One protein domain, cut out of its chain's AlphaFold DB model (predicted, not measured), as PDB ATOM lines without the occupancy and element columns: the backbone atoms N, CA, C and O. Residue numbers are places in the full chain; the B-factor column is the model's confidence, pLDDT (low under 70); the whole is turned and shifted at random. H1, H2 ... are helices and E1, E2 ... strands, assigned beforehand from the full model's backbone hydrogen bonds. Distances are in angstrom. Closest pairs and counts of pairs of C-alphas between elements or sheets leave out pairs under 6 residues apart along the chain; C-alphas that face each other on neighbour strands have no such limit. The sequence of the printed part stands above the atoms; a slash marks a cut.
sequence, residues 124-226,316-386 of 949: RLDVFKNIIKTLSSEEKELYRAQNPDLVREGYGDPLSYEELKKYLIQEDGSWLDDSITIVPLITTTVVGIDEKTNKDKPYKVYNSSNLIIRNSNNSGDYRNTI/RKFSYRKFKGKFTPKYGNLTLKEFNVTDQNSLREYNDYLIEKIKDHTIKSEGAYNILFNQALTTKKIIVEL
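This is residues 124 to 226 and 316 to 386 of the 949 residues of the protein "ESPR domain-containing protein" of Taylorella asinigenitalis (strain MCE3) (UniProt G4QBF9). A long, loose body of four two-stranded ribbons: the ribbons E1 E4 and E5 E8 come together in the middle where E1 meets E5, and from there the hairpin E2 E3 reaches to one end and the ribbon E5 E8 toward the other. The helical hairpin H5 H6 packs on the E2 E3 ribbon, with E7 of the hairpin E6 E7 also packed on H5, while the short helices H1 to H4 are loosely strung at the opposite end, where H1 and H4 lie near E8. The printed part has 174 residues, with six named helices and eight named strands in the order H1 H2 H3 H4 E1 E2 E3 E4 E5 E6 E7 H5 H6 E8, and each of the four sheets is antiparallel. The class is mixed, helices and strands; the whole is loose, with a radius of gyration of the C-alphas of 20.0 A, and elongated, spanning 62 by 38 by 25 A.

E5, residues 316 to 323, and E8, residues 377 to 386, are antiparallel at 157 degrees, with N 318 and O 382 2.8 A apart, within hydrogen-bond range. E1, residues 180 to 184, has its closest C-alphas to E5 at Thr 181 and Arg 321, 5.0 A apart. E1 is antiparallel to E4, residues 211 to 215, with N 181 and O 214 2.7 A apart. E1 runs on into E2, residues 187 to 194, across a break of 2 residues at 54 degrees, and E2 bends by 58 degrees at residue 191. E2 forms a hairpin with E3, residues 199 to 206, with N 188 and O 205 2.7 A apart. H5, residues 344 to 359, comes closest to E2 at the C-alphas of Gly 192 and Lys 359, 4.5 A apart. H5 touches H6, residues 366 to 374, with the closest C-alphas, Asn 351 and Phe 373, 6.8 A apart; this helical hairpin has a shallow tilt of 24 degrees, opposite ways. The closest C-alphas of E3 and H6, Tyr 203 and Glu 366, are 6.1 A apart. E5 runs on into E6, residues 325 to 327, across a break of 1 residue at 73 degrees. E6 forms a hairpin with E7, residues 339 to 341, with N 325 and O 341 2.8 A apart. The closest C-alphas of E7 and H5, Val 341 and Leu 347, are 5.6 A apart. H1, residues 124 to 131, and H4, residues 161 to 165, are close but not clearly touching, with the C-alphas of Lys 129 and Tyr 161 6.3 A apart. H2, residues 137 to 146, and H3, residues 148 to 152, are close but not clearly touching, with the C-alphas of Arg 144 and Val 151 6.6 A apart; both are apart from E8. H4 and E8 are near each other. Every O i to N i+4 pair is within hydrogen-bond range in H2, H3, H4, H5 and H6, and 3 of 4 are in H1.

H1 begins at C-alpha 124 (27.485, -33.878, 34.631) and is 10.9 A long; H2 is 14.4 A. E2 is 18.9 A and E3 21.6 A, E5 23.4 A. H5 begins at C-alpha 344 (30.223, -23.875, 6.380) and is 22.8 A long; H6 is 12.1 A. E8, 29.0 A long, ends at C-alpha 386 (30.986, -47.842, 30.541).

The two C-alphas farthest apart, those of Asn 130 and Thr 197, are 63.6 A apart. Residues 227 to 315 are not printed, and C-alphas 226 and 316 are 7.7 A apart across the cut. The links H4 to E1 and E6 to E7 are long. The mean pLDDT of the printed part is 76.2, and 53 residues are under 70, among them residues 167 to 187 and 212 to 226.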
ATOM      1  N   ARG A 124      27.550 -32.814  35.646       54.72
ATOM      2  CA  ARG A 124      27.485 -33.878  34.631       54.72
ATOM      3  C   ARG A 124      28.862 -34.284  34.102       54.72
ATOM      4  O   ARG A 124      29.065 -35.464  33.834       54.72
ATOM      5  N   LEU A 125      29.787 -33.334  33.934       57.56
ATOM      6  CA  LEU A 125      31.100 -33.596  33.335       57.56
ATOM      7  C   LEU A 125      31.979 -34.455  34.252       57.56
ATOM      8  O   LEU A 125      32.654 -35.369  33.783       57.56
ATOM      9  N   ASP A 126      31.937 -34.201  35.558       61.44
ATOM     10  CA  ASP A 126      32.733 -34.956  36.525       61.44
ATOM     11  C   ASP A 126      32.192 -36.372  36.752       61.44
ATOM     12  O   ASP A 126      32.973 -37.316  36.868       61.44
ATOM     13  N   VAL A 127      30.870 -36.570  36.706       61.94
ATOM     14  CA  VAL A 127      30.299 -37.927  36.718       61.94
ATOM     15  C   VAL A 127      30.683 -38.676  35.433       61.94
ATOM     16  O   VAL A 127      31.068 -39.840  35.492       61.94
ATOM     17  N   PHE A 128      30.669 -38.002  34.280       65.81
ATOM     18  CA  PHE A 128      31.028 -38.588  32.986       65.81
ATOM     19  C   PHE A 128      32.493 -39.057  32.904       65.81
ATOM     20  O   PHE A 128      32.768 -40.107  32.326       65.81
ATOM     21  N   LYS A 129      33.429 -38.336  33.538       70.69
ATOM     22  CA  LYS A 129      34.833 -38.769  33.675       70.69
ATOM     23  C   LYS A 129      34.964 -40.102  34.416       70.69
ATOM     24  O   LYS A 129      35.771 -40.940  34.035       70.69
ATOM     25  N   ASN A 130      34.161 -40.300  35.461       69.56
ATOM     26  CA  ASN A 130      34.309 -41.423  36.393       69.56
ATOM     27  C   ASN A 130      33.658 -42.731  35.912       69.56
ATOM     28  O   ASN A 130      33.864 -43.785  36.513       69.56
ATOM     29  N   ILE A 131      32.859 -42.684  34.848       69.00
ATOM     30  CA  ILE A 131      32.032 -43.813  34.394       69.00
ATOM     31  C   ILE A 131      32.438 -44.370  33.030       69.00
ATOM     32  O   ILE A 131      31.932 -45.420  32.646       69.00
ATOM     33  N   ILE A 132      33.352 -43.717  32.309       76.31
ATOM     34  CA  ILE A 132      33.915 -44.240  31.060       76.31
ATOM     35  C   ILE A 132      35.088 -45.168  31.371       76.31
ATOM     36  O   ILE A 132      36.032 -44.780  32.062       76.31
ATOM     37  N   LYS A 133      35.049 -46.377  30.810       82.88
ATOM     38  CA  LYS A 133      36.134 -47.349  30.908       82.88
ATOM     39  C   LYS A 133      37.186 -47.082  29.830       82.88
ATOM     40  O   LYS A 133      36.865 -46.905  28.657       82.88
ATOM     41  N   THR A 134      38.457 -47.105  30.225       85.06
ATOM     42  CA  THR A 134      39.593 -47.145  29.290       85.06
ATOM     43  C   THR A 134      40.058 -48.588  29.129       85.06
ATOM     44  O   THR A 134      40.241 -49.278  30.128       85.06
ATOM     45  N   LEU A 135      40.250 -49.039  27.887       83.25
ATOM     46  CA  LEU A 135      40.698 -50.399  27.578       83.25
ATOM     47  C   LEU A 135      42.195 -50.466  27.264       83.25
ATOM     48  O   LEU A 135      42.720 -49.621  26.531       83.25
ATOM     49  N   SER A 136      42.849 -51.522  27.746       88.00
ATOM     50  CA  SER A 136      44.191 -51.930  27.313       88.00
ATOM     51  C   SER A 136      44.199 -52.464  25.871       88.00
ATOM     52  O   SER A 136      43.155 -52.767  25.291       88.00
ATOM     53  N   SER A 137      45.385 -52.588  25.265       84.81
ATOM     54  CA  SER A 137      45.536 -53.110  23.895       84.81
ATOM     55  C   SER A 137      44.976 -54.528  23.732       84.81
ATOM     56  O   SER A 137      44.315 -54.812  22.738       84.81
ATOM     57  N   GLU A 138      45.180 -55.392  24.728       87.56
ATOM     58  CA  GLU A 138      44.680 -56.774  24.743       87.56
ATOM     59  C   GLU A 138      43.149 -56.818  24.884       87.56
ATOM     60  O   GLU A 138      42.470 -57.549  24.161       87.56
ATOM     61  N   GLU A 139      42.569 -55.968  25.740       84.94
ATOM     62  CA  GLU A 139      41.111 -55.835  25.856       84.94
ATOM     63  C   GLU A 139      40.468 -55.292  24.573       84.94
ATOM     64  O   GLU A 139      39.345 -55.677  24.248       84.94
ATOM     65  N   LYS A 140      41.160 -54.427  23.818       84.56
ATOM     66  CA  LYS A 140      40.680 -53.941  22.512       84.56
ATOM     67  C   LYS A 140      40.636 -55.059  21.468       84.56
ATOM     68  O   LYS A 140      39.672 -55.136  20.706       84.56
ATOM     69  N   GLU A 141      41.631 -55.945  21.440       85.00
ATOM     70  CA  GLU A 141      41.603 -57.129  20.568       85.00
ATOM     71  C   GLU A 141      40.464 -58.079  20.947       85.00
ATOM     72  O   GLU A 141      39.701 -58.511  20.076       85.00
ATOM     73  N   LEU A 142      40.286 -58.325  22.247       85.88
ATOM     74  CA  LEU A 142      39.184 -59.132  22.757       85.88
ATOM     75  C   LEU A 142      37.819 -58.507  22.424       85.88
ATOM     76  O   LEU A 142      36.918 -59.210  21.967       85.88
ATOM     77  N   TYR A 143      37.681 -57.187  22.570       85.38
ATOM     78  CA  TYR A 143      36.477 -56.444  22.195       85.38
ATOM     79  C   TYR A 143      36.127 -56.641  20.717       85.38
ATOM     80  O   TYR A 143      34.975 -56.952  20.404       85.38
ATOM     81  N   ARG A 144      37.104 -56.503  19.808       84.94
ATOM     82  CA  ARG A 144      36.887 -56.701  18.363       84.94
ATOM     83  C   ARG A 144      36.450 -58.129  18.044       84.94
ATOM     84  O   ARG A 144      35.580 -58.312  17.195       84.94
ATOM     85  N   ALA A 145      37.024 -59.121  18.727       85.25
ATOM     86  CA  ALA A 145      36.655 -60.525  18.565       85.25
ATOM     87  C   ALA A 145      35.239 -60.827  19.091       85.25
ATOM     88  O   ALA A 145      34.508 -61.601  18.477       85.25
ATOM     89  N   GLN A 146      34.842 -60.199  20.200       83.50
ATOM     90  CA  GLN A 146      33.533 -60.392  20.833       83.50
ATOM     91  C   GLN A 146      32.407 -59.582  20.175       83.50
ATOM     92  O   GLN A 146      31.244 -59.956  20.299       83.50
ATOM     93  N   ASN A 147      32.731 -58.500  19.459       82.00
ATOM     94  CA  ASN A 147      31.753 -57.593  18.849       82.00
ATOM     95  C   ASN A 147      31.962 -57.428  17.328       82.00
ATOM     96  O   ASN A 147      32.057 -56.296  16.834       82.00
ATOM     97  N   PRO A 148      32.004 -58.525  16.546       82.81
ATOM     98  CA  PRO A 148      32.302 -58.466  15.114       82.81
ATOM     99  C   PRO A 148      31.271 -57.646  14.322       82.81
ATOM    100  O   PRO A 148      31.616 -57.016  13.322       82.81
ATOM    101  N   ASP A 149      30.018 -57.595  14.782       79.56
ATOM    102  CA  ASP A 149      28.962 -56.803  14.146       79.56
ATOM    103  C   ASP A 149      29.222 -55.292  14.244       79.56
ATOM    104  O   ASP A 149      29.002 -54.571  13.270       79.56
ATOM    105  N   LEU A 150      29.761 -54.804  15.369       78.44
ATOM    106  CA  LEU A 150      30.086 -53.382  15.547       78.44
ATOM    107  C   LEU A 150      31.250 -52.963  14.652       78.44
ATOM    108  O   LEU A 150      31.200 -51.906  14.016       78.44
ATOM    109  N   VAL A 151      32.259 -53.830  14.549       81.56
ATOM    110  CA  VAL A 151      33.392 -53.646  13.636       81.56
ATOM    111  C   VAL A 151      32.898 -53.621  12.186       81.56
ATOM    112  O   VAL A 151      33.266 -52.722  11.428       81.56
ATOM    113  N   ARG A 152      31.994 -54.539  11.806       82.88
ATOM    114  CA  ARG A 152      31.361 -54.563  10.473       82.88
ATOM    115  C   ARG A 152      30.553 -53.293  10.187       82.88
ATOM    116  O   ARG A 152      30.552 -52.812   9.058       82.88
ATOM    117  N   GLU A 153      29.893 -52.725  11.194       76.44
ATOM    118  CA  GLU A 153      29.164 -51.453  11.093       76.44
ATOM    119  C   GLU A 153      30.079 -50.211  11.065       76.44
ATOM    120  O   GLU A 153      29.585 -49.090  10.877       76.44
ATOM    121  N   GLY A 154      31.396 -50.388  11.210       81.00
ATOM    122  CA  GLY A 154      32.398 -49.324  11.161       81.00
ATOM    123  C   GLY A 154      32.614 -48.594  12.488       81.00
ATOM    124  O   GLY A 154      33.175 -47.496  12.481       81.00
ATOM    125  N   TYR A 155      32.162 -49.155  13.614       81.88
ATOM    126  CA  TYR A 155      32.559 -48.678  14.940       81.88
ATOM    127  C   TYR A 155      33.977 -49.171  15.254       81.88
ATOM    128  O   TYR A 155      34.290 -50.345  15.069       81.88
ATOM    129  N   GLY A 156      34.838 -48.251  15.693       82.38
ATOM    130  CA  GLY A 156      36.203 -48.563  16.117       82.38
ATOM    131  C   GLY A 156      36.276 -49.111  17.541       82.38
ATOM    132  O   GLY A 156      35.272 -49.534  18.117       82.38
ATOM    133  N   ASP A 157      37.477 -49.066  18.117       85.94
ATOM    134  CA  ASP A 157      37.682 -49.401  19.527       85.94
ATOM    135  C   ASP A 157      36.993 -48.382  20.446       85.94
ATOM    136  O   ASP A 157      36.880 -47.206  20.077       85.94
ATOM    137  N   PRO A 158      36.589 -48.797  21.660       85.31
ATOM    138  CA  PRO A 158      36.139 -47.882  22.695       85.31
ATOM    139  C   PRO A 158      37.166 -46.781  22.965       85.31
ATOM    140  O   PRO A 158      38.354 -47.051  23.171       85.31
ATOM    141  N   LEU A 159      36.691 -45.537  22.944       83.81
ATOM    142  CA  LEU A 159      37.506 -44.357  23.210       83.81
ATOM    143  C   LEU A 159      37.601 -44.097  24.712       83.81
ATOM    144  O   LEU A 159      36.600 -44.172  25.429       83.81
ATOM    145  N   SER A 160      38.795 -43.712  25.165       83.06
ATOM    146  CA  SER A 160      38.976 -43.144  26.504       83.06
ATOM    147  C   SER A 160      38.263 -41.793  26.634       83.06
ATOM    148  O   SER A 160      37.985 -41.127  25.632       83.06
ATOM    149  N   TYR A 161      38.012 -41.337  27.868       76.31
ATOM    150  CA  TYR A 161      37.455 -39.998  28.097       76.31
ATOM    151  C   TYR A 161      38.319 -38.896  27.458       76.31
ATOM    152  O   TYR A 161      37.774 -37.993  26.834       76.31
ATOM    153  N   GLU A 162      39.651 -38.984  27.532       79.62
ATOM    154  CA  GLU A 162      40.551 -37.976  26.946       79.62
ATOM    155  C   GLU A 162      40.492 -37.935  25.412       79.62
ATOM    156  O   GLU A 162      40.545 -36.868  24.796       79.62
ATOM    157  N   GLU A 163      40.321 -39.086  24.759       78.25
ATOM    158  CA  GLU A 163      40.103 -39.138  23.309       78.25
ATOM    159  C   GLU A 163      38.707 -38.653  22.927       78.25
ATOM    160  O   GLU A 163      38.539 -37.979  21.909       78.25
ATOM    161  N   LEU A 164      37.713 -38.967  23.756       73.88
ATOM    162  CA  LEU A 164      36.336 -38.537  23.592       73.88
ATOM    163  C   LEU A 164      36.166 -37.032  23.846       73.88
ATOM    164  O   LEU A 164      35.334 -36.408  23.185       73.88
ATOM    165  N   LYS A 165      36.978 -36.433  24.734       72.56
ATOM    166  CA  LYS A 165      36.979 -34.997  25.054       72.56
ATOM    167  C   LYS A 165      37.072 -34.172  23.787       72.56
ATOM    168  O   LYS A 165      36.329 -33.209  23.690       72.56
ATOM    169  N   LYS A 166      37.855 -34.619  22.794       73.94
ATOM    170  CA  LYS A 166      37.990 -34.006  21.458       73.94
ATOM    171  C   LYS A 166      36.654 -33.797  20.734       73.94
ATOM    172  O   LYS A 166      36.587 -32.984  19.829       73.94
ATOM    173  N   TYR A 167      35.590 -34.492  21.128       67.81
ATOM    174  CA  TYR A 167      34.291 -34.484  20.455       67.81
ATOM    175  C   TYR A 167      33.131 -33.981  21.331       67.81
ATOM    176  O   TYR A 167      32.004 -33.951  20.842       67.81
ATOM    177  N   LEU A 168      33.372 -33.619  22.602       61.41
ATOM    178  CA  LEU A 168      32.312 -33.310  23.573       61.41
ATOM    179  C   LEU A 168      32.258 -31.834  23.973       61.41
ATOM    180  O   LEU A 168      31.435 -31.123  23.426       61.41
ATOM    181  N   ILE A 169      33.048 -31.358  24.938       62.19
ATOM    182  CA  ILE A 169      32.938 -29.991  25.481       62.19
ATOM    183  C   ILE A 169      34.266 -29.569  26.126       62.19
ATOM    184  O   ILE A 169      35.010 -30.409  26.636       62.19
ATOM    185  N   GLN A 170      34.573 -28.277  26.094       60.09
ATOM    186  CA  GLN A 170      35.685 -27.651  26.805       60.09
ATOM    187  C   GLN A 170      35.351 -27.494  28.298       60.09
ATOM    188  O   GLN A 170      34.191 -27.559  28.710       60.09
ATOM    189  N   GLU A 171      36.372 -27.289  29.130       58.44
ATOM    190  CA  GLU A 171      36.225 -27.185  30.595       58.44
ATOM    191  C   GLU A 171      35.425 -25.955  31.052       58.44
ATOM    192  O   GLU A 171      34.846 -25.959  32.137       58.44
ATOM    193  N   ASP A 172      35.349 -24.925  30.210       55.66
ATOM    194  CA  ASP A 172      34.550 -23.716  30.424       55.66
ATOM    195  C   ASP A 172      33.081 -23.868  29.979       55.66
ATOM    196  O   ASP A 172      32.284 -22.939  30.114       55.66
ATOM    197  N   GLY A 173      32.703 -25.044  29.467       51.78
ATOM    198  CA  GLY A 173      31.363 -25.330  28.964       51.78
ATOM    199  C   GLY A 173      31.130 -24.937  27.499       51.78
ATOM    200  O   GLY A 173      30.017 -25.128  26.998       51.78
ATOM    201  N   SER A 174      32.141 -24.412  26.800       55.38
ATOM    202  CA  SER A 174      32.080 -24.154  25.358       55.38
ATOM    203  C   SER A 174      32.294 -25.441  24.546       55.38
ATOM    204  O   SER A 174      32.938 -26.383  24.992       55.38
ATOM    205  N   TRP A 175      31.707 -25.545  23.354       58.12
ATOM    206  CA  TRP A 175      31.773 -26.764  22.531       58.12
ATOM    207  C   TRP A 175      33.057 -26.802  21.678       58.12
ATOM    208  O   TRP A 175      33.632 -25.757  21.386       58.12
ATOM    209  N   LEU A 176      33.504 -27.993  21.259       61.97
ATOM    210  CA  LEU A 176      34.661 -28.153  20.359       61.97
ATOM    211  C   LEU A 176      34.248 -28.214  18.882       61.97
ATOM    212  O   LEU A 176      33.217 -28.807  18.555       61.97
ATOM    213  N   ASP A 177      35.102 -27.715  17.986       62.78
ATOM    214  CA  ASP A 177      34.890 -27.726  16.524       62.78
ATOM    215  C   ASP A 177      34.689 -29.141  15.953       62.78
ATOM    216  O   ASP A 177      33.948 -29.369  14.998       62.78
ATOM    217  N   ASP A 178      35.290 -30.145  16.584       62.31
ATOM    218  CA  ASP A 178      35.189 -31.545  16.182       62.31
ATOM    219  C   ASP A 178      33.812 -32.188  16.474       62.31
ATOM    220  O   ASP A 178      33.582 -33.327  16.051       62.31
ATOM    221  N   SER A 179      32.900 -31.464  17.143       56.88
ATOM    222  CA  SER A 179      31.533 -31.878  17.519       56.88
ATOM    223  C   SER A 179      30.429 -31.348  16.584       56.88
ATOM    224  O   SER A 179      29.239 -31.428  16.887       56.88
ATOM    225  N   ILE A 180      30.793 -30.778  15.436       60.84
ATOM    226  CA  ILE A 180      29.839 -30.185  14.493       60.84
ATOM    227  C   ILE A 180      28.907 -31.257  13.885       60.84
ATOM    228  O   ILE A 180      29.361 -32.283  13.390       60.84
ATOM    229  N   THR A 181      27.598 -30.982  13.882       59.06
ATOM    230  CA  THR A 181      26.560 -31.624  13.063       59.06
ATOM    231  C   THR A 181      25.907 -30.575  12.167       59.06
ATOM    232  O   THR A 181      25.209 -29.662  12.609       59.06
ATOM    233  N   ILE A 182      26.070 -30.730  10.861       59.66
ATOM    234  CA  ILE A 182      25.415 -29.847   9.896       59.66
ATOM    235  C   ILE A 182      23.958 -30.262   9.744       59.66
ATOM    236  O   ILE A 182      23.669 -31.408   9.386       59.66
ATOM    237  N   VAL A 183      23.046 -29.320   9.986       56.41
ATOM    238  CA  VAL A 183      21.623 -29.540   9.747       56.41
ATOM    239  C   VAL A 183      21.193 -28.611   8.618       56.41
ATOM    240  O   VAL A 183      21.231 -27.393   8.783       56.41
ATOM    241  N   PRO A 184      20.815 -29.146   7.453       56.59
ATOM    242  CA  PRO A 184      20.212 -28.329   6.422       56.59
ATOM    243  C   PRO A 184      18.749 -28.071   6.804       56.59
ATOM    244  O   PRO A 184      17.986 -29.016   6.998       56.59
ATOM    245  N   LEU A 185      18.371 -26.805   6.994       54.88
ATOM    246  CA  LEU A 185      17.105 -26.481   7.669       54.88
ATOM    247  C   LEU A 185      16.022 -25.882   6.790       54.88
ATOM    248  O   LEU A 185      14.844 -25.999   7.104       54.88
ATOM    249  N   ILE A 186      16.404 -25.213   5.709       61.81
ATOM    250  CA  ILE A 186      15.457 -24.576   4.803       61.81
ATOM    251  C   ILE A 186      15.816 -25.035   3.410       61.81
ATOM    252  O   ILE A 186      16.961 -24.874   2.989       61.81
ATOM    253  N   THR A 187      14.846 -25.592   2.693       69.69
ATOM    254  CA  THR A 187      14.933 -25.683   1.243       69.69
ATOM    255  C   THR A 187      14.291 -24.456   0.608       69.69
ATOM    256  O   THR A 187      13.326 -23.900   1.125       69.69
ATOM    257  N   THR A 188      14.862 -24.003  -0.491       74.69
ATOM    258  CA  THR A 188      14.237 -23.082  -1.429       74.69
ATOM    259  C   THR A 188      13.760 -23.886  -2.633       74.69
ATOM    260  O   THR A 188      14.221 -25.011  -2.859       74.69
ATOM    261  N   THR A 189      12.834 -23.333  -3.408       77.19
ATOM    262  CA  THR A 189      12.562 -23.896  -4.726       77.19
ATOM    263  C   THR A 189      13.483 -23.256  -5.753       77.19
ATOM    264  O   THR A 189      13.627 -22.036  -5.794       77.19
ATOM    265  N   VAL A 190      14.059 -24.081  -6.618       83.19
ATOM    266  CA  VAL A 190      14.675 -23.644  -7.870       83.19
ATOM    267  C   VAL A 190      13.956 -24.290  -9.040       83.19
ATOM    268  O   VAL A 190      13.389 -25.376  -8.916       83.19
ATOM    269  N   VAL A 191      13.966 -23.607 -10.175       79.38
ATOM    270  CA  VAL A 191      13.394 -24.121 -11.413       79.38
ATOM    271  C   VAL A 191      14.495 -24.848 -12.175       79.38
ATOM    272  O   VAL A 191      15.535 -24.269 -12.477       79.38
ATOM    273  N   GLY A 192      14.285 -26.136 -12.422       79.12
ATOM    274  CA  GLY A 192      15.012 -26.889 -13.443       79.12
ATOM    275  C   GLY A 192      14.039 -27.277 -14.550       79.12
ATOM    276  O   GLY A 192      12.904 -26.814 -14.558       79.12
ATOM    277  N   ILE A 193      14.428 -28.191 -15.434       69.06
ATOM    278  CA  ILE A 193      13.515 -28.736 -16.443       69.06
ATOM    279  C   ILE A 193      13.043 -30.132 -16.031       69.06
ATOM    280  O   ILE A 193      13.810 -30.961 -15.534       69.06
ATOM    281  N   ASP A 194      11.754 -30.401 -16.209       63.03
ATOM    282  CA  ASP A 194      11.218 -31.753 -16.255       63.03
ATOM    283  C   ASP A 194      11.740 -32.434 -17.524       63.03
ATOM    284  O   ASP A 194      11.331 -32.099 -18.635       63.03
ATOM    285  N   GLU A 195      12.620 -33.421 -17.353       50.78
ATOM    286  CA  GLU A 195      13.276 -34.143 -18.454       50.78
ATOM    287  C   GLU A 195      12.340 -34.721 -19.516       50.78
ATOM    288  O   GLU A 195      12.795 -35.060 -20.606       50.78
ATOM    289  N   LYS A 196      11.059 -34.917 -19.192       53.66
ATOM    290  CA  LYS A 196      10.119 -35.555 -20.106       53.66
ATOM    291  C   LYS A 196       9.235 -34.545 -20.829       53.66
ATOM    292  O   LYS A 196       8.800 -34.843 -21.929       53.66
ATOM    293  N   THR A 197       8.918 -33.409 -20.212       53.12
ATOM    294  CA  THR A 197       8.031 -32.376 -20.797       53.12
ATOM    295  C   THR A 197       8.785 -31.142 -21.286       53.12
ATOM    296  O   THR A 197       8.174 -30.254 -21.872       53.12
ATOM    297  N   ASN A 198      10.092 -31.070 -21.020       51.91
ATOM    298  CA  ASN A 198      10.954 -29.932 -21.320       51.91
ATOM    299  C   ASN A 198      10.448 -28.593 -20.740       51.91
ATOM    300  O   ASN A 198      10.721 -27.526 -21.283       51.91
ATOM    301  N   LYS A 199       9.676 -28.656 -19.646       59.41
ATOM    302  CA  LYS A 199       9.110 -27.502 -18.944       59.41
ATOM    303  C   LYS A 199       9.796 -27.242 -17.622       59.41
ATOM    304  O   LYS A 199      10.287 -28.174 -16.987       59.41
ATOM    305  N   ASP A 200       9.679 -26.002 -17.175       66.56
ATOM    306  CA  ASP A 200       9.973 -25.591 -15.814       66.56
ATOM    307  C   ASP A 200       9.328 -26.538 -14.806       66.56
ATOM    308  O   ASP A 200       8.109 -26.732 -14.751       66.56
ATOM    309  N   LYS A 201      10.190 -27.148 -14.003       74.06
ATOM    310  CA  LYS A 201       9.820 -27.997 -12.892       74.06
ATOM    311  C   LYS A 201      10.422 -27.430 -11.622       74.06
ATOM    312  O   LYS A 201      11.641 -27.250 -11.551       74.06
ATOM    313  N   PRO A 202       9.594 -27.195 -10.600       77.62
ATOM    314  CA  PRO A 202      10.100 -26.830  -9.295       77.62
ATOM    315  C   PRO A 202      10.837 -28.020  -8.665       77.62
ATOM    316  O   PRO A 202      10.293 -29.123  -8.575       77.62
ATOM    317  N   TYR A 203      12.065 -27.779  -8.208       79.31
ATOM    318  CA  TYR A 203      12.865 -28.693  -7.392       79.31
ATOM    319  C   TYR A 203      13.168 -28.038  -6.046       79.31
ATOM    320  O   TYR A 203      13.626 -26.895  -5.982       79.31
ATOM    321  N   LYS A 204      12.958 -28.771  -4.957       77.88
ATOM    322  CA  LYS A 204      13.355 -28.341  -3.617       77.88
ATOM    323  C   LYS A 204      14.824 -28.672  -3.374       77.88
ATOM    324  O   LYS A 204      15.243 -29.827  -3.446       77.88
ATOM    325  N   VAL A 205      15.588 -27.632  -3.063       82.81
ATOM    326  CA  VAL A 205      17.033 -27.663  -2.804       82.81
ATOM    327  C   VAL A 205      17.329 -26.899  -1.530       82.81
ATOM    328  O   VAL A 205      16.592 -25.984  -1.193       82.81
ATOM    329  N   TYR A 206      18.392 -27.214  -0.803       82.81
ATOM    330  CA  TYR A 206      18.758 -26.457   0.391       82.81
ATOM    331  C   TYR A 206      19.076 -25.000   0.048       82.81
ATOM    332  O   TYR A 206      19.748 -24.713  -0.935       82.81
ATOM    333  N   ASN A 207      18.590 -24.069   0.864       81.38
ATOM    334  CA  ASN A 207      18.930 -22.658   0.760       81.38
ATOM    335  C   ASN A 207      20.310 -22.441   1.395       81.38
ATOM    336  O   ASN A 207      20.460 -22.589   2.611       81.38
ATOM    337  N   SER A 208      21.299 -22.071   0.581       86.31
ATOM    338  CA  SER A 208      22.693 -21.896   1.005       86.31
ATOM    339  C   SER A 208      22.847 -20.896   2.153       86.31
ATOM    340  O   SER A 208      23.535 -21.185   3.134       86.31
ATOM    341  N   SER A 209      22.136 -19.767   2.125       80.12
ATOM    342  CA  SER A 209      22.177 -18.772   3.206       80.12
ATOM    343  C   SER A 209      21.718 -19.350   4.553       80.12
ATOM    344  O   SER A 209      22.237 -18.961   5.599       80.12
ATOM    345  N   ASN A 210      20.829 -20.347   4.520       71.19
ATOM    346  CA  ASN A 210      20.225 -20.987   5.691       71.19
ATOM    347  C   ASN A 210      20.851 -22.338   6.069       71.19
ATOM    348  O   ASN A 210      20.360 -23.016   6.976       71.19
ATOM    349  N   LEU A 211      21.940 -22.742   5.409       74.88
ATOM    350  CA  LEU A 211      22.772 -23.833   5.902       74.88
ATOM    351  C   LEU A 211      23.452 -23.358   7.180       74.88
ATOM    352  O   LEU A 211      24.285 -22.451   7.120       74.88
ATOM    353  N   ILE A 212      23.086 -23.952   8.317       67.62
ATOM    354  CA  ILE A 212      23.710 -23.666   9.606       67.62
ATOM    355  C   ILE A 212      24.404 -24.904  10.157       67.62
ATOM    356  O   ILE A 212      23.909 -26.033  10.078       67.62
ATOM    357  N   ILE A 213      25.562 -24.668  10.754       65.38
ATOM    358  CA  ILE A 213      26.224 -25.640  11.607       65.38
ATOM    359  C   ILE A 213      25.504 -25.644  12.956       65.38
ATOM    360  O   ILE A 213      25.286 -24.594  13.561       65.38
ATOM    361  N   ARG A 214      25.130 -26.829  13.438       56.44
ATOM    362  CA  ARG A 214      24.775 -27.028  14.844       56.44
ATOM    363  C   ARG A 214      25.835 -27.889  15.496       56.44
ATOM    364  O   ARG A 214      26.452 -28.712  14.842       56.44
ATOM    365  N   ASN A 215      26.004 -27.760  16.799       54.25
ATOM    366  CA  ASN A 215      26.784 -28.750  17.531       54.25
ATOM    367  C   ASN A 215      25.911 -30.000  17.704       54.25
ATOM    368  O   ASN A 215      24.703 -29.890  17.964       54.25
ATOM    369  N   SER A 216      26.505 -31.177  17.518       50.62
ATOM    370  CA  SER A 216      25.855 -32.494  17.533       50.62
ATOM    371  C   SER A 216      25.026 -32.752  18.795       50.62
ATOM    372  O   SER A 216      24.052 -33.501  18.778       50.62
ATOM    373  N   ASN A 217      25.300 -32.021  19.871       43.91
ATOM    374  CA  ASN A 217      24.559 -32.097  21.122       43.91
ATOM    375  C   ASN A 217      23.118 -31.570  21.071       43.91
ATOM    376  O   ASN A 217      22.377 -31.778  22.031       43.91
ATOM    377  N   ASN A 218      22.692 -30.923  19.980       39.06
ATOM    378  CA  ASN A 218      21.293 -30.524  19.785       39.06
ATOM    379  C   ASN A 218      20.466 -31.540  18.975       39.06
ATOM    380  O   ASN A 218      19.254 -31.365  18.861       39.06
ATOM    381  N   SER A 219      21.076 -32.598  18.429       38.44
ATOM    382  CA  SER A 219      20.354 -33.688  17.761       38.44
ATOM    383  C   SER A 219      20.073 -34.845  18.718       38.44
ATOM    384  O   SER A 219      20.353 -35.978  18.375       38.44
ATOM    385  N   GLY A 220      19.592 -34.579  19.938       40.31
ATOM    386  CA  GLY A 220      19.103 -35.608  20.876       40.31
ATOM    387  C   GLY A 220      20.105 -36.668  21.379       40.31
ATOM    388  O   GLY A 220      19.814 -37.314  22.378       40.31
ATOM    389  N   ASP A 221      21.281 -36.809  20.764       39.88
ATOM    390  CA  ASP A 221      22.149 -37.983  20.917       39.88
ATOM    391  C   ASP A 221      23.240 -37.840  21.977       39.88
ATOM    392  O   ASP A 221      23.826 -38.841  22.365       39.88
ATOM    393  N   TYR A 222      23.529 -36.641  22.485       40.03
ATOM    394  CA  TYR A 222      24.632 -36.457  23.447       40.03
ATOM    395  C   TYR A 222      24.192 -35.924  24.805       40.03
ATOM    396  O   TYR A 222      24.780 -36.280  25.820       40.03
ATOM    397  N   ARG A 223      23.135 -35.103  24.861       38.50
ATOM    398  CA  ARG A 223      22.600 -34.627  26.150       38.50
ATOM    399  C   ARG A 223      21.788 -35.697  26.891       38.50
ATOM    400  O   ARG A 223      21.603 -35.545  28.094       38.50
ATOM    401  N   ASN A 224      21.354 -36.757  26.193       39.75
ATOM    402  CA  ASN A 224      20.373 -37.725  26.703       39.75
ATOM    403  C   ASN A 224      20.850 -39.198  26.740       39.75
ATOM    404  O   ASN A 224      20.151 -40.028  27.315       39.75
ATOM    405  N   THR A 225      21.996 -39.573  26.157       40.84
ATOM    406  CA  THR A 225      22.346 -41.005  25.953       40.84
ATOM    407  C   THR A 225      23.284 -41.604  26.999       40.84
ATOM    408  O   THR A 225      23.197 -42.799  27.286       40.84
ATOM    409  N   ILE A 226      24.130 -40.799  27.640       44.88
ATOM    410  CA  ILE A 226      24.814 -41.217  28.871       44.88
ATOM    411  C   ILE A 226      24.012 -40.661  30.034       44.88
ATOM    412  O   ILE A 226      24.383 -39.709  30.715       44.88
ATOM    413  N   ARG A 316      28.275 -47.720  24.544       72.81
ATOM    414  CA  ARG A 316      27.494 -46.585  24.036       72.81
ATOM    415  C   ARG A 316      28.000 -46.154  22.666       72.81
ATOM    416  O   ARG A 316      29.174 -45.831  22.509       72.81
ATOM    417  N   LYS A 317      27.103 -46.125  21.681       73.31
ATOM    418  CA  LYS A 317      27.391 -45.767  20.286       73.31
ATOM    419  C   LYS A 317      27.004 -44.316  20.022       73.31
ATOM    420  O   LYS A 317      25.903 -43.901  20.366       73.31
ATOM    421  N   PHE A 318      27.862 -43.576  19.328       69.50
ATOM    422  CA  PHE A 318      27.573 -42.214  18.889       69.50
ATOM    423  C   PHE A 318      27.862 -42.056  17.404       69.50
ATOM    424  O   PHE A 318      28.715 -42.742  16.829       69.50
ATOM    425  N   SER A 319      27.146 -41.140  16.762       70.56
ATOM    426  CA  SER A 319      27.358 -40.795  15.361       70.56
ATOM    427  C   SER A 319      27.136 -39.307  15.130       70.56
ATOM    428  O   SER A 319      26.151 -38.744  15.589       70.56
ATOM    429  N   TYR A 320      28.039 -38.667  14.393       69.50
ATOM    430  CA  TYR A 320      27.927 -37.250  14.039       69.50
ATOM    431  C   TYR A 320      28.454 -36.995  12.625       69.50
ATOM    432  O   TYR A 320      29.203 -37.806  12.068       69.50
ATOM    433  N   ARG A 321      28.026 -35.889  12.004       72.62
ATOM    434  CA  ARG A 321      28.335 -35.570  10.599       72.62
ATOM    435  C   ARG A 321      29.399 -34.485  10.494       72.62
ATOM    436  O   ARG A 321      29.121 -33.341  10.821       72.62
ATOM    437  N   LYS A 322      30.553 -34.815   9.921       78.50
ATOM    438  CA  LYS A 322      31.614 -33.858   9.572       78.50
ATOM    439  C   LYS A 322      31.588 -33.486   8.101       78.50
ATOM    440  O   LYS A 322      31.037 -34.217   7.278       78.50
ATOM    441  N   PHE A 323      32.246 -32.383   7.767       85.38
ATOM    442  CA  PHE A 323      32.622 -32.094   6.392       85.38
ATOM    443  C   PHE A 323      33.572 -33.176   5.863       85.38
ATOM    444  O   PHE A 323      34.420 -33.690   6.597       85.38
ATOM    445  N   LYS A 324      33.399 -33.577   4.602       88.25
ATOM    446  CA  LYS A 324      34.139 -34.704   4.021       88.25
ATOM    447  C   LYS A 324      35.586 -34.368   3.646       88.25
ATOM    448  O   LYS A 324      36.380 -35.289   3.467       88.25
ATOM    449  N   GLY A 325      35.941 -33.090   3.530       90.94
ATOM    450  CA  GLY A 325      37.190 -32.663   2.908       90.94
ATOM    451  C   GLY A 325      37.106 -32.813   1.391       90.94
ATOM    452  O   GLY A 325      36.088 -32.477   0.786       90.94
ATOM    453  N   LYS A 326      38.168 -33.331   0.776       95.81
ATOM    454  CA  LYS A 326      38.293 -33.486  -0.677       95.81
ATOM    455  C   LYS A 326      37.527 -34.716  -1.181       95.81
ATOM    456  O   LYS A 326      37.755 -35.825  -0.699       95.81
ATOM    457  N   PHE A 327      36.624 -34.542  -2.147       96.00
ATOM    458  CA  PHE A 327      35.854 -35.639  -2.746       96.00
ATOM    459  C   PHE A 327      35.359 -35.320  -4.164       96.00
ATOM    460  O   PHE A 327      35.188 -34.166  -4.549       96.00
ATOM    461  N   THR A 328      35.060 -36.368  -4.935       96.75
ATOM    462  CA  THR A 328      34.396 -36.264  -6.243       96.75
ATOM    463  C   THR A 328      32.931 -36.702  -6.116       96.75
ATOM    464  O   THR A 328      32.698 -37.880  -5.824       96.75
ATOM    465  N   PRO A 329      31.938 -35.815  -6.328       94.94
ATOM    466  CA  PRO A 329      30.524 -36.174  -6.250       94.94
ATOM    467  C   PRO A 329      30.103 -37.099  -7.397       94.94
ATOM    468  O   PRO A 329      30.407 -36.824  -8.564       94.94
ATOM    469  N   LYS A 330      29.384 -38.182  -7.081       94.75
ATOM    470  CA  LYS A 330      28.924 -39.171  -8.073       94.75
ATOM    471  C   LYS A 330      27.500 -39.657  -7.804       94.75
ATOM    472  O   LYS A 330      27.152 -39.932  -6.661       94.75
ATOM    473  N   TYR A 331      26.678 -39.821  -8.838       91.62
ATOM    474  CA  TYR A 331      25.342 -40.425  -8.731       91.62
ATOM    475  C   TYR A 331      25.012 -41.240  -9.987       91.62
ATOM    476  O   TYR A 331      24.862 -40.687 -11.074       91.62
ATOM    477  N   GLY A 332      24.904 -42.566  -9.853       89.19
ATOM    478  CA  GLY A 332      24.806 -43.452 -11.017       89.19
ATOM    479  C   GLY A 332      26.004 -43.248 -11.952       89.19
ATOM    480  O   GLY A 332      27.147 -43.328 -11.510       89.19
ATOM    481  N   ASN A 333      25.737 -42.919 -13.218       88.00
ATOM    482  CA  ASN A 333      26.771 -42.624 -14.218       88.00
ATOM    483  C   ASN A 333      27.230 -41.152 -14.220       88.00
ATOM    484  O   ASN A 333      28.159 -40.802 -14.945       88.00
ATOM    485  N   LEU A 334      26.595 -40.276 -13.433       90.50
ATOM    486  CA  LEU A 334      26.985 -38.871 -13.325       90.50
ATOM    487  C   LEU A 334      28.211 -38.733 -12.413       90.50
ATOM    488  O   LEU A 334      28.161 -39.132 -11.250       90.50
ATOM    489  N   THR A 335      29.282 -38.121 -12.920       94.69
ATOM    490  CA  THR A 335      30.455 -37.693 -12.139       94.69
ATOM    491  C   THR A 335      30.618 -36.184 -12.287       94.69
ATOM    492  O   THR A 335      30.683 -35.681 -13.406       94.69
ATOM    493  N   LEU A 336      30.662 -35.463 -11.166       94.94
ATOM    494  CA  LEU A 336      30.834 -34.008 -11.135       94.94
ATOM    495  C   LEU A 336      32.287 -33.619 -10.821       94.94
ATOM    496  O   LEU A 336      33.117 -34.464 -10.483       94.94
ATOM    497  N   LYS A 337      32.584 -32.318 -10.924       95.44
ATOM    498  CA  LYS A 337      33.875 -31.732 -10.538       95.44
ATOM    499  C   LYS A 337      34.201 -32.062  -9.074       95.44
ATOM    500  O   LYS A 337      33.325 -32.032  -8.214       95.44
ATOM    501  N   GLU A 338      35.477 -32.315  -8.795       96.62
ATOM    502  CA  GLU A 338      35.992 -32.461  -7.433       96.62
ATOM    503  C   GLU A 338      35.787 -31.182  -6.604       96.62
ATOM    504  O   GLU A 338      35.992 -30.067  -7.090       96.62
ATOM    505  N   PHE A 339      35.400 -31.358  -5.342       96.44
ATOM    506  CA  PHE A 339      35.204 -30.283  -4.375       96.44
ATOM    507  C   PHE A 339      35.963 -30.579  -3.080       96.44
ATOM    508  O   PHE A 339      36.174 -31.739  -2.721       96.44
ATOM    509  N   ASN A 340      36.358 -29.526  -2.368       95.38
ATOM    510  CA  ASN A 340      36.922 -29.625  -1.027       95.38
ATOM    511  C   ASN A 340      36.007 -28.876  -0.059       95.38
ATOM    512  O   ASN A 340      35.934 -27.653  -0.113       95.38
ATOM    513  N   VAL A 341      35.290 -29.615   0.785       91.75
ATOM    514  CA  VAL A 341      34.366 -29.040   1.766       91.75
ATOM    515  C   VAL A 341      34.954 -29.259   3.152       91.75
ATOM    516  O   VAL A 341      35.075 -30.403   3.589       91.75
ATOM    517  N   THR A 342      35.328 -28.176   3.830       90.00
ATOM    518  CA  THR A 342      36.011 -28.192   5.139       90.00
ATOM    519  C   THR A 342      35.318 -27.341   6.199       90.00
ATOM    520  O   THR A 342      35.620 -27.482   7.379       90.00
ATOM    521  N   ASP A 343      34.376 -26.491   5.797       84.44
ATOM    522  CA  ASP A 343      33.688 -25.525   6.652       84.44
ATOM    523  C   ASP A 343      32.293 -25.173   6.091       84.44
ATOM    524  O   ASP A 343      31.855 -25.679   5.053       84.44
ATOM    525  N   GLN A 344      31.567 -24.295   6.790       84.19
ATOM    526  CA  GLN A 344      30.223 -23.875   6.380       84.19
ATOM    527  C   GLN A 344      30.206 -23.162   5.024       84.19
ATOM    528  O   GLN A 344      29.257 -23.338   4.263       84.19
ATOM    529  N   ASN A 345      31.222 -22.349   4.727       89.62
ATOM    530  CA  ASN A 345      31.254 -21.532   3.514       89.62
ATOM    531  C   ASN A 345      31.519 -22.403   2.284       89.62
ATOM    532  O   ASN A 345      30.750 -22.354   1.330       89.62
ATOM    533  N   SER A 346      32.505 -23.293   2.352       92.31
ATOM    534  CA  SER A 346      32.773 -24.287   1.307       92.31
ATOM    535  C   SER A 346      31.593 -25.243   1.077       92.31
ATOM    536  O   SER A 346      31.349 -25.660  -0.056       92.31
ATOM    537  N   LEU A 347      30.791 -25.553   2.109       90.06
ATOM    538  CA  LEU A 347      29.540 -26.301   1.927       90.06
ATOM    539  C   LEU A 347      28.469 -25.478   1.192       90.06
ATOM    540  O   LEU A 347      27.754 -26.034   0.359       90.06
ATOM    541  N   ARG A 348      28.347 -24.178   1.490       91.56
ATOM    542  CA  ARG A 348      27.439 -23.266   0.770       91.56
ATOM    543  C   ARG A 348      27.816 -23.170  -0.703       91.56
ATOM    544  O   ARG A 348      26.956 -23.369  -1.549       91.56
ATOM    545  N   GLU A 349      29.101 -22.994  -0.997       94.69
ATOM    546  CA  GLU A 349      29.620 -22.976  -2.369       94.69
ATOM    547  C   GLU A 349      29.347 -24.292  -3.108       94.69
ATOM    548  O   GLU A 349      28.915 -24.291  -4.262       94.69
ATOM    549  N   TYR A 350      29.555 -25.433  -2.442       95.12
ATOM    550  CA  TYR A 350      29.220 -26.734  -3.016       95.12
ATOM    551  C   TYR A 350      27.717 -26.868  -3.288       95.12
ATOM    552  O   TYR A 350      27.313 -27.398  -4.324       95.12
ATOM    553  N   ASN A 351      26.880 -26.372  -2.379       93.94
ATOM    554  CA  ASN A 351      25.438 -26.386  -2.556       93.94
ATOM    555  C   ASN A 351      24.988 -25.520  -3.738       93.94
ATOM    556  O   ASN A 351      24.206 -25.990  -4.561       93.94
ATOM    557  N   ASP A 352      25.516 -24.302  -3.854       95.44
ATOM    558  CA  ASP A 352      25.245 -23.408  -4.983       95.44
ATOM    559  C   ASP A 352      25.665 -24.058  -6.307       95.44
ATOM    560  O   ASP A 352      24.911 -24.034  -7.279       95.44
ATOM    561  N   TYR A 353      26.803 -24.758  -6.324       96.69
ATOM    562  CA  TYR A 353      27.217 -25.553  -7.478       96.69
ATOM    563  C   TYR A 353      26.192 -26.643  -7.842       96.69
ATOM    564  O   TYR A 353      25.845 -26.781  -9.015       96.69
ATOM    565  N   LEU A 354      25.669 -27.402  -6.871       95.12
ATOM    566  CA  LEU A 354      24.623 -28.402  -7.135       95.12
ATOM    567  C   LEU A 354      23.311 -27.769  -7.624       95.12
ATOM    568  O   LEU A 354      22.626 -28.358  -8.461       95.12
ATOM    569  N   ILE A 355      22.965 -26.582  -7.123       93.81
ATOM    570  CA  ILE A 355      21.788 -25.826  -7.561       93.81
ATOM    571  C   ILE A 355      21.926 -25.419  -9.030       93.81
ATOM    572  O   ILE A 355      21.002 -25.643  -9.813       93.81
ATOM    573  N   GLU A 356      23.085 -24.899  -9.432       94.12
ATOM    574  CA  GLU A 356      23.363 -24.595 -10.840       94.12
ATOM    575  C   GLU A 356      23.287 -25.854 -11.715       94.12
ATOM    576  O   GLU A 356      22.785 -25.797 -12.835       94.12
ATOM    577  N   LYS A 357      23.661 -27.024 -11.177       93.62
ATOM    578  CA  LYS A 357      23.494 -28.309 -11.873       93.62
ATOM    579  C   LYS A 357      22.054 -28.792 -12.009       93.62
ATOM    580  O   LYS A 357      21.782 -29.610 -12.881       93.62
ATOM    581  N   ILE A 358      21.119 -28.304 -11.201       90.44
ATOM    582  CA  ILE A 358      19.685 -28.507 -11.465       90.44
ATOM    583  C   ILE A 358      19.216 -27.573 -12.584       90.44
ATOM    584  O   ILE A 358      18.508 -28.011 -13.497       90.44
ATOM    585  N   LYS A 359      19.627 -26.300 -12.529       87.69
ATOM    586  CA  LYS A 359      19.244 -25.286 -13.519       87.69
ATOM    587  C   LYS A 359      19.761 -25.610 -14.921       87.69
ATOM    588  O   LYS A 359      19.036 -25.374 -15.873       87.69
ATOM    589  N   ASP A 360      20.956 -26.194 -15.043       86.44
ATOM    590  CA  ASP A 360      21.538 -26.625 -16.327       86.44
ATOM    591  C   ASP A 360      21.137 -28.054 -16.760       86.44
ATOM    592  O   ASP A 360      21.628 -28.567 -17.766       86.44
ATOM    593  N   HIS A 361      20.241 -28.700 -16.004       82.75
ATOM    594  CA  HIS A 361      19.668 -30.028 -16.279       82.75
ATOM    595  C   HIS A 361      20.639 -31.212 -16.153       82.75
ATOM    596  O   HIS A 361      20.295 -32.343 -16.519       82.75
ATOM    597  N   THR A 362      21.827 -30.999 -15.579       88.75
ATOM    598  CA  THR A 362      22.758 -32.084 -15.242       88.75
ATOM    599  C   THR A 362      22.202 -32.974 -14.118       88.75
ATOM    600  O   THR A 362      22.281 -34.203 -14.191       88.75
ATOM    601  N   ILE A 363      21.623 -32.366 -13.076       89.06
ATOM    602  CA  ILE A 363      20.928 -33.032 -11.968       89.06
ATOM    603  C   ILE A 363      19.425 -32.980 -12.221       89.06
ATOM    604  O   ILE A 363      18.837 -31.944 -12.504       89.06
ATOM    605  N   LYS A 364      18.806 -34.144 -12.072       82.19
ATOM    606  CA  LYS A 364      17.549 -34.492 -12.732       82.19
ATOM    607  C   LYS A 364      16.396 -34.829 -11.783       82.19
ATOM    608  O   LYS A 364      15.250 -35.031 -12.178       82.19
ATOM    609  N   SER A 365      16.693 -34.922 -10.491       80.75
ATOM    610  CA  SER A 365      15.708 -35.197  -9.446       80.75
ATOM    611  C   SER A 365      16.164 -34.635  -8.104       80.75
ATOM    612  O   SER A 365      17.362 -34.572  -7.826       80.75
ATOM    613  N   GLU A 366      15.202 -34.301  -7.238       80.88
ATOM    614  CA  GLU A 366      15.479 -33.936  -5.839       80.88
ATOM    615  C   GLU A 366      16.220 -35.066  -5.105       80.88
ATOM    616  O   GLU A 366      17.095 -34.811  -4.284       80.88
ATOM    617  N   GLY A 367      15.924 -36.330  -5.434       81.31
ATOM    618  CA  GLY A 367      16.628 -37.492  -4.887       81.31
ATOM    619  C   GLY A 367      18.113 -37.512  -5.259       81.31
ATOM    620  O   GLY A 367      18.960 -37.685  -4.382       81.31
ATOM    621  N   ALA A 368      18.440 -37.276  -6.534       86.50
ATOM    622  CA  ALA A 368      19.826 -37.175  -6.994       86.50
ATOM    623  C   ALA A 368      20.558 -36.006  -6.321       86.50
ATOM    624  O   ALA A 368      21.662 -36.189  -5.809       86.50
ATOM    625  N   TYR A 369      19.918 -34.835  -6.253       90.81
ATOM    626  CA  TYR A 369      20.440 -33.671  -5.538       90.81
ATOM    627  C   TYR A 369      20.726 -33.983  -4.063       90.81
ATOM    628  O   TYR A 369      21.838 -33.754  -3.596       90.81
ATOM    629  N   ASN A 370      19.770 -34.578  -3.345       85.62
ATOM    630  CA  ASN A 370      19.928 -34.923  -1.932       85.62
ATOM    631  C   ASN A 370      21.061 -35.932  -1.707       85.62
ATOM    632  O   ASN A 370      21.810 -35.814  -0.736       85.62
ATOM    633  N   ILE A 371      21.212 -36.919  -2.594       86.75
ATOM    634  CA  ILE A 371      22.307 -37.892  -2.518       86.75
ATOM    635  C   ILE A 371      23.659 -37.211  -2.762       86.75
ATOM    636  O   ILE A 371      24.600 -37.460  -2.011       86.75
ATOM    637  N   LEU A 372      23.758 -36.332  -3.764       93.38
ATOM    638  CA  LEU A 372      24.979 -35.576  -4.066       93.38
ATOM    639  C   LEU A 372      25.334 -34.589  -2.947       93.38
ATOM    640  O   LEU A 372      26.491 -34.522  -2.538       93.38
ATOM    641  N   PHE A 373      24.357 -33.866  -2.399       91.00
ATOM    642  CA  PHE A 373      24.568 -32.956  -1.273       91.00
ATOM    643  C   PHE A 373      25.107 -33.706  -0.050       91.00
ATOM    644  O   PHE A 373      26.120 -33.312   0.530       91.00
ATOM    645  N   ASN A 374      24.493 -34.843   0.303       86.69
ATOM    646  CA  ASN A 374      24.929 -35.654   1.443       86.69
ATOM    647  C   ASN A 374      26.356 -36.211   1.278       86.69
ATOM    648  O   ASN A 374      26.977 -36.548   2.283       86.69
ATOM    649  N   GLN A 375      26.907 -36.277   0.060       91.56
ATOM    650  CA  GLN A 375      28.299 -36.687  -0.148       91.56
ATOM    651  C   GLN A 375      29.322 -35.658   0.321       91.56
ATOM    652  O   GLN A 375      30.454 -36.065   0.543       91.56
ATOM    653  N   ALA A 376      28.966 -34.386   0.522       89.75
ATOM    654  CA  ALA A 376      29.865 -33.410   1.153       89.75
ATOM    655  C   ALA A 376      30.062 -33.653   2.651       89.75
ATOM    656  O   ALA A 376      30.915 -33.024   3.284       89.75
ATOM    657  N   LEU A 377      29.277 -34.567   3.218       84.94
ATOM    658  CA  LEU A 377      29.296 -34.917   4.622       84.94
ATOM    659  C   LEU A 377      29.819 -36.345   4.794       84.94
ATOM    660  O   LEU A 377      29.598 -37.230   3.966       84.94
ATOM    661  N   THR A 378      30.507 -36.582   5.900       83.25
ATOM    662  CA  THR A 378      30.934 -37.909   6.335       83.25
ATOM    663  C   THR A 378      30.408 -38.171   7.735       83.25
ATOM    664  O   THR A 378      30.410 -37.282   8.583       83.25
ATOM    665  N   THR A 379      29.932 -39.387   7.988       78.12
ATOM    666  CA  THR A 379      29.487 -39.774   9.331       78.12
ATOM    667  C   THR A 379      30.664 -40.382  10.076       78.12
ATOM    668  O   THR A 379      31.269 -41.344   9.604       78.12
ATOM    669  N   LYS A 380      30.992 -39.832  11.243       78.50
ATOM    670  CA  LYS A 380      31.931 -40.438  12.186       78.50
ATOM    671  C   LYS A 380      31.149 -41.231  13.213       78.50
ATOM    672  O   LYS A 380      30.196 -40.714  13.786       78.50
ATOM    673  N   LYS A 381      31.566 -42.476  13.417       80.06
ATOM    674  CA  LYS A 381      31.003 -43.403  14.393       80.06
ATOM    675  C   LYS A 381      32.029 -43.609  15.495       80.06
ATOM    676  O   LYS A 381      33.166 -43.970  15.202       80.06
ATOM    677  N   ILE A 382      31.643 -43.343  16.732       78.19
ATOM    678  CA  ILE A 382      32.498 -43.548  17.905       78.19
ATOM    679  C   ILE A 382      31.751 -44.410  18.911       78.19
ATOM    680  O   ILE A 382      30.517 -44.439  18.917       78.19
ATOM    681  N   ILE A 383      32.499 -45.121  19.741       79.06
ATOM    682  CA  ILE A 383      31.938 -45.961  20.788       79.06
ATOM    683  C   ILE A 383      32.682 -45.715  22.093       79.06
ATOM    684  O   ILE A 383      33.865 -45.374  22.090       79.06
ATOM    685  N   VAL A 384      31.965 -45.839  23.200       78.44
ATOM    686  CA  VAL A 384      32.481 -45.623  24.550       78.44
ATOM    687  C   VAL A 384      32.028 -46.794  25.404       78.44
ATOM    688  O   VAL A 384      30.854 -47.157  25.366       78.44
ATOM    689  N   GLU A 385      32.942 -47.398  26.153       81.12
ATOM    690  CA  GLU A 385      32.601 -48.441  27.120       81.12
ATOM    691  C   GLU A 385      32.346 -47.812  28.490       81.12
ATOM    692  O   GLU A 385      33.050 -46.886  28.896       81.12
ATOM    693  N   LEU A 386      31.327 -48.293  29.195       75.75
ATOM    694  CA  LEU A 386      30.986 -47.842  30.541       75.75
ATOM    695  C   LEU A 386      31.566 -48.794  31.595       75.75
ATOM    696  O   LEU A 386      31.593 -50.009  31.398       75.75
TER     697      LEU A 386